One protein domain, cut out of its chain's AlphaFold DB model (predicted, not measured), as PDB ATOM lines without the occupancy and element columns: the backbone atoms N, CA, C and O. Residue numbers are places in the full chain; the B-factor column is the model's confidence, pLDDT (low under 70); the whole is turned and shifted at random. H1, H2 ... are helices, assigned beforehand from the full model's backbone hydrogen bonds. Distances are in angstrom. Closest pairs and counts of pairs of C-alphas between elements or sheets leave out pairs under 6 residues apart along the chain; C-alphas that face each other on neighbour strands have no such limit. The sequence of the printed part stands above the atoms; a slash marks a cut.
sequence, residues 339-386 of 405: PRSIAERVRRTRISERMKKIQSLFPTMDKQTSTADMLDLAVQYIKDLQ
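What this domain is: This is residues 339 to 386 of the 405 residues of the protein "BHLH domain-containing protein" of Lactuca sativa (UniProt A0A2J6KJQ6). One long straight helix, H1, sticks out as an arm with residues 339 to 354, and near its other end a loop folds back to a shorter helix, H2, set steeply askew beside the last turns of H1. The contact between the two is slight, and the arm makes the length. The printed part has 48 residues, with two named helices in the order H1, H2, and no named strand: all helix. It is loose, with a radius of gyration of the C-alphas of 13.3 A, and elongated, spanning 43 by 24 by 16 A.

Where its parts are: H1, residues 339 to 361, measures 33.7 A from C-alpha 339 at (145.575, 147.789, 128.798) to C-alpha 361 at (143.689, 114.326, 124.841). H2, residues 371 to 386, measures 22.9 A and ends with C-alpha 386 at (154.349, 108.899, 115.233).

How they stand to each other: H1 and H2 are close but not clearly touching; their closest C-alphas, those of Ile 358 and Ala 378, are 7.6 A apart. They run the same way at a steep tilt of 50 degrees. In H1 and H2 every O i to N i+4 pair is within hydrogen-bond range.

The domain as a whole: The two C-alphas farthest apart, those of Pro 339 and Asp 384, are 42.8 A apart. The link from H1 to H2 is short, with 9 residues. The printed part has no cut, and no printed residue is under 70 in pLDDT.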
ATOM      1  N   PRO A 339     145.617 148.646 129.991       91.31
ATOM      2  CA  PRO A 339     145.575 147.789 128.798       91.31
ATOM      3  C   PRO A 339     146.549 146.605 128.866       91.31
ATOM      4  O   PRO A 339     146.157 145.475 128.589       91.31
ATOM      5  N   ARG A 340     147.783 146.813 129.358       95.31
ATOM      6  CA  ARG A 340     148.760 145.723 129.592       95.31
ATOM      7  C   ARG A 340     148.209 144.614 130.502       95.31
ATOM      8  O   ARG A 340     148.474 143.441 130.267       95.31
ATOM      9  N   SER A 341     147.436 144.973 131.526       95.00
ATOM     10  CA  SER A 341     146.883 144.025 132.500       95.00
ATOM     11  C   SER A 341     145.662 143.275 131.954       95.00
ATOM     12  O   SER A 341     145.410 142.142 132.363       95.00
ATOM     13  N   ILE A 342     144.926 143.880 131.015       93.62
ATOM     14  CA  ILE A 342     143.868 143.210 130.245       93.62
ATOM     15  C   ILE A 342     144.502 142.203 129.276       93.62
ATOM     16  O   ILE A 342     144.142 141.027 129.302       93.62
ATOM     17  N   ALA A 343     145.501 142.630 128.495       96.44
ATOM     18  CA  ALA A 343     146.218 141.772 127.550       96.44
ATOM     19  C   ALA A 343     146.869 140.556 128.238       96.44
ATOM     20  O   ALA A 343     146.696 139.423 127.791       96.44
ATOM     21  N   GLU A 344     147.543 140.760 129.376       96.62
ATOM     22  CA  GLU A 344     148.141 139.666 130.154       96.62
ATOM     23  C   GLU A 344     147.085 138.702 130.723       96.62
ATOM     24  O   GLU A 344     147.312 137.491 130.745       96.62
ATOM     25  N   ARG A 345     145.904 139.197 131.129       95.75
ATOM     26  CA  ARG A 345     144.785 138.332 131.544       95.75
ATOM     27  C   ARG A 345     144.326 137.444 130.384       95.75
ATOM     28  O   ARG A 345     144.235 136.235 130.566       95.75
ATOM     29  N   VAL A 346     144.108 138.020 129.198       96.06
ATOM     30  CA  VAL A 346     143.718 137.270 127.985       96.06
ATOM     31  C   VAL A 346     144.779 136.229 127.614       96.06
ATOM     32  O   VAL A 346     144.439 135.078 127.338       96.06
ATOM     33  N   ARG A 347     146.070 136.589 127.673       98.19
ATOM     34  CA  ARG A 347     147.183 135.658 127.420       98.19
ATOM     35  C   ARG A 347     147.164 134.471 128.389       98.19
ATOM     36  O   ARG A 347     147.291 133.332 127.945       98.19
ATOM     37  N   ARG A 348     146.969 134.716 129.690       97.25
ATOM     38  CA  ARG A 348     146.865 133.651 130.706       97.25
ATOM     39  C   ARG A 348     145.664 132.743 130.471       97.25
ATOM     40  O   ARG A 348     145.836 131.532 130.517       97.25
ATOM     41  N   THR A 349     144.493 133.301 130.155       96.56
ATOM     42  CA  THR A 349     143.297 132.510 129.825       96.56
ATOM     43  C   THR A 349     143.556 131.570 128.644       96.56
ATOM     44  O   THR A 349     143.358 130.365 128.787       96.56
ATOM     45  N   ARG A 350     144.124 132.078 127.537       97.94
ATOM     46  CA  ARG A 350     144.496 131.260 126.363       97.94
ATOM     47  C   ARG A 350     145.489 130.138 126.704       97.94
ATOM     48  O   ARG A 350     145.411 129.053 126.133       97.94
ATOM     49  N   ILE A 351     146.421 130.376 127.631       97.06
ATOM     50  CA  ILE A 351     147.349 129.339 128.116       97.06
ATOM     51  C   ILE A 351     146.589 128.282 128.925       97.06
ATOM     52  O   ILE A 351     146.709 127.099 128.623       97.06
ATOM     53  N   SER A 352     145.767 128.679 129.899       95.62
ATOM     54  CA  SER A 352     144.978 127.738 130.709       95.62
ATOM     55  C   SER A 352     144.002 126.897 129.877       95.62
ATOM     56  O   SER A 352     143.807 125.721 130.175       95.62
ATOM     57  N   GLU A 353     143.418 127.460 128.819       96.31
ATOM     58  CA  GLU A 353     142.601 126.722 127.845       96.31
ATOM     59  C   GLU A 353     143.417 125.657 127.105       96.31
ATOM     60  O   GLU A 353     142.981 124.510 127.010       96.31
ATOM     61  N   ARG A 354     144.622 126.001 126.628       95.69
ATOM     62  CA  ARG A 354     145.530 125.037 125.984       95.69
ATOM     63  C   ARG A 354     145.959 123.929 126.948       95.69
ATOM     64  O   ARG A 354     145.904 122.769 126.560       95.69
ATOM     65  N   MET A 355     146.277 124.249 128.206       94.06
ATOM     66  CA  MET A 355     146.607 123.234 129.222       94.06
ATOM     67  C   MET A 355     145.448 122.254 129.469       94.06
ATOM     68  O   MET A 355     145.677 121.051 129.553       94.06
ATOM     69  N   LYS A 356     144.199 122.738 129.519       91.62
ATOM     70  CA  LYS A 356     143.012 121.868 129.628       91.62
ATOM     71  C   LYS A 356     142.812 120.988 128.391       91.62
ATOM     72  O   LYS A 356     142.485 119.817 128.540       91.62
ATOM     73  N   LYS A 357     143.024 121.534 127.184       93.25
ATOM     74  CA  LYS A 357     142.944 120.761 125.931       93.25
ATOM     75  C   LYS A 357     143.989 119.649 125.878       93.25
ATOM     76  O   LYS A 357     143.652 118.541 125.484       93.25
ATOM     77  N   ILE A 358     145.216 119.933 126.322       92.31
ATOM     78  CA  ILE A 358     146.257 118.916 126.513       92.31
ATOM     79  C   ILE A 358     145.700 117.839 127.456       92.31
ATOM     80  O   ILE A 358     145.502 116.716 127.013       92.31
ATOM     81  N   GLN A 359     145.295 118.179 128.686       90.75
ATOM     82  CA  GLN A 359     144.733 117.209 129.647       90.75
ATOM     83  C   GLN A 359     143.585 116.335 129.108       90.75
ATOM     84  O   GLN A 359     143.497 115.176 129.496       90.75
ATOM     85  N   SER A 360     142.726 116.841 128.215       89.31
ATOM     86  CA  SER A 360     141.631 116.046 127.632       89.31
ATOM     87  C   SER A 360     142.043 115.041 126.547       89.31
ATOM     88  O   SER A 360     141.234 114.184 126.209       89.31
ATOM     89  N   LEU A 361     143.248 115.153 125.975       90.38
ATOM     90  CA  LEU A 361     143.689 114.326 124.841       90.38
ATOM     91  C   LEU A 361     144.553 113.120 125.244       90.38
ATOM     92  O   LEU A 361     144.665 112.181 124.462       90.38
ATOM     93  N   PHE A 362     145.168 113.129 126.431       84.94
ATOM     94  CA  PHE A 362     146.099 112.075 126.857       84.94
ATOM     95  C   PHE A 362     145.419 111.096 127.832       84.94
ATOM     96  O   PHE A 362     145.007 111.526 128.912       84.94
ATOM     97  N   PRO A 363     145.348 109.783 127.524       76.25
ATOM     98  CA  PRO A 363     144.621 108.803 128.347       76.25
ATOM     99  C   PRO A 363     145.138 108.616 129.783       76.25
ATOM    100  O   PRO A 363     144.429 108.070 130.621       76.25
ATOM    101  N   THR A 364     146.380 109.018 130.059       70.69
ATOM    102  CA  THR A 364     147.121 108.688 131.289       70.69
ATOM    103  C   THR A 364     147.343 109.873 132.229       70.69
ATOM    104  O   THR A 364     148.018 109.721 133.247       70.69
ATOM    105  N   MET A 365     146.835 111.069 131.910       75.31
ATOM    106  CA  MET A 365     147.178 112.261 132.689       75.31
ATOM    107  C   MET A 365     146.226 112.532 133.851       75.31
ATOM    108  O   MET A 365     145.157 113.126 133.700       75.31
ATOM    109  N   ASP A 366     146.695 112.177 135.043       73.19
ATOM    110  CA  ASP A 366     146.070 112.569 136.297       73.19
ATOM    111  C   ASP A 366     146.021 114.090 136.485       73.19
ATOM    112  O   ASP A 366     146.945 114.842 136.165       73.19
ATOM    113  N   LYS A 367     144.939 114.548 137.123       73.56
ATOM    114  CA  LYS A 367     144.682 115.970 137.424       73.56
ATOM    115  C   LYS A 367     145.717 116.603 138.365       73.56
ATOM    116  O   LYS A 367     145.719 117.822 138.519       73.56
ATOM    117  N   GLN A 368     146.547 115.785 139.015       80.38
ATOM    118  CA  GLN A 368     147.522 116.192 140.029       80.38
ATOM    119  C   GLN A 368     148.974 116.230 139.510       80.38
ATOM    120  O   GLN A 368     149.866 116.673 140.238       80.38
ATOM    121  N   THR A 369     149.214 115.810 138.264       84.50
ATOM    122  CA  THR A 369     150.540 115.788 137.629       84.50
ATOM    123  C   THR A 369     151.142 117.193 137.510       84.50
ATOM    124  O   THR A 369     150.436 118.167 137.224       84.50
ATOM    125  N   SER A 370     152.458 117.313 137.721       92.06
ATOM    126  CA  SER A 370     153.184 118.578 137.550       92.06
ATOM    127  C   SER A 370     153.015 119.122 136.132       92.06
ATOM    128  O   SER A 370     152.895 118.366 135.172       92.06
ATOM    129  N   THR A 371     153.053 120.446 135.970       91.44
ATOM    130  CA  THR A 371     152.946 121.060 134.634       91.44
ATOM    131  C   THR A 371     154.117 120.695 133.718       91.44
ATOM    132  O   THR A 371     153.908 120.619 132.514       91.44
ATOM    133  N   ALA A 372     155.312 120.448 134.267       93.31
ATOM    134  CA  ALA A 372     156.456 119.966 133.491       93.31
ATOM    135  C   ALA A 372     156.209 118.529 133.007       93.31
ATOM    136  O   ALA A 372     156.059 118.312 131.808       93.31
ATOM    137  N   ASP A 373     156.019 117.595 133.942       91.50
ATOM    138  CA  ASP A 373     155.797 116.172 133.660       91.50
ATOM    139  C   ASP A 373     154.622 115.943 132.689       91.50
ATOM    140  O   ASP A 373     154.713 115.117 131.789       91.50
ATOM    141  N   MET A 374     153.536 116.718 132.807       93.00
ATOM    142  CA  MET A 374     152.410 116.702 131.861       93.00
ATOM    143  C   MET A 374     152.834 117.036 130.421       93.00
ATOM    144  O   MET A 374     152.340 116.425 129.474       93.00
ATOM    145  N   LEU A 375     153.716 118.019 130.235       94.12
ATOM    146  CA  LEU A 375     154.197 118.408 128.908       94.12
ATOM    147  C   LEU A 375     155.219 117.400 128.368       94.12
ATOM    148  O   LEU A 375     155.179 117.086 127.179       94.12
ATOM    149  N   ASP A 376     156.069 116.836 129.226       93.44
ATOM    150  CA  ASP A 376     157.039 115.808 128.836       93.44
ATOM    151  C   ASP A 376     156.346 114.490 128.440       93.44
ATOM    152  O   ASP A 376     156.657 113.913 127.394       93.44
ATOM    153  N   LEU A 377     155.337 114.056 129.207       92.50
ATOM    154  CA  LEU A 377     154.479 112.912 128.868       92.50
ATOM    155  C   LEU A 377     153.704 113.148 127.565       92.50
ATOM    156  O   LEU A 377     153.603 112.238 126.740       92.50
ATOM    157  N   ALA A 378     153.205 114.369 127.340       93.50
ATOM    158  CA  ALA A 378     152.538 114.729 126.091       93.50
ATOM    159  C   ALA A 378     153.480 114.619 124.877       93.50
ATOM    160  O   ALA A 378     153.097 114.069 123.844       93.50
ATOM    161  N   VAL A 379     154.729 115.088 125.005       95.06
ATOM    162  CA  VAL A 379     155.758 114.943 123.961       95.06
ATOM    163  C   VAL A 379     156.108 113.474 123.719       95.06
ATOM    164  O   VAL A 379     156.290 113.080 122.566       95.06
ATOM    165  N   GLN A 380     156.190 112.655 124.771       94.31
ATOM    166  CA  GLN A 380     156.473 111.227 124.630       94.31
ATOM    167  C   GLN A 380     155.343 110.496 123.888       94.31
ATOM    168  O   GLN A 380     155.613 109.821 122.898       94.31
ATOM    169  N   TYR A 381     154.083 110.722 124.269       94.12
ATOM    170  CA  TYR A 381     152.927 110.116 123.596       94.12
ATOM    171  C   TYR A 381     152.844 110.482 122.105       94.12
ATOM    172  O   TYR A 381     152.553 109.623 121.275       94.12
ATOM    173  N   ILE A 382     153.167 111.729 121.735       95.69
ATOM    174  CA  ILE A 382     153.223 112.146 120.323       95.69
ATOM    175  C   ILE A 382     154.288 111.352 119.548       95.69
ATOM    176  O   ILE A 382     154.018 110.914 118.431       95.69
ATOM    177  N   LYS A 383     155.475 111.122 120.130       96.50
ATOM    178  CA  LYS A 383     156.532 110.308 119.497       96.50
ATOM    179  C   LYS A 383     156.109 108.850 119.329       96.50
ATOM    180  O   LYS A 383     156.401 108.248 118.296       96.50
ATOM    181  N   ASP A 384     155.423 108.293 120.323       95.44
ATOM    182  CA  ASP A 384     154.952 106.909 120.282       95.44
ATOM    183  C   ASP A 384     153.865 106.726 119.205       95.44
ATOM    184  O   ASP A 384     153.982 105.818 118.378       95.44
ATOM    185  N   LEU A 385     152.907 107.658 119.098       96.19
ATOM    186  CA  LEU A 385     151.932 107.696 117.996       96.19
ATOM    187  C   LEU A 385     152.596 107.859 116.619       96.19
ATOM    188  O   LEU A 385     152.222 107.179 115.666       96.19
ATOM    189  N   GLN A 386     153.602 108.730 116.489       96.94
ATOM    190  CA  GLN A 386     154.349 108.899 115.233       96.94
ATOM    191  C   GLN A 386     155.072 107.611 114.814       96.94
ATOM    192  O   GLN A 386     155.102 107.266 113.630       96.94
TER     193      GLN A 386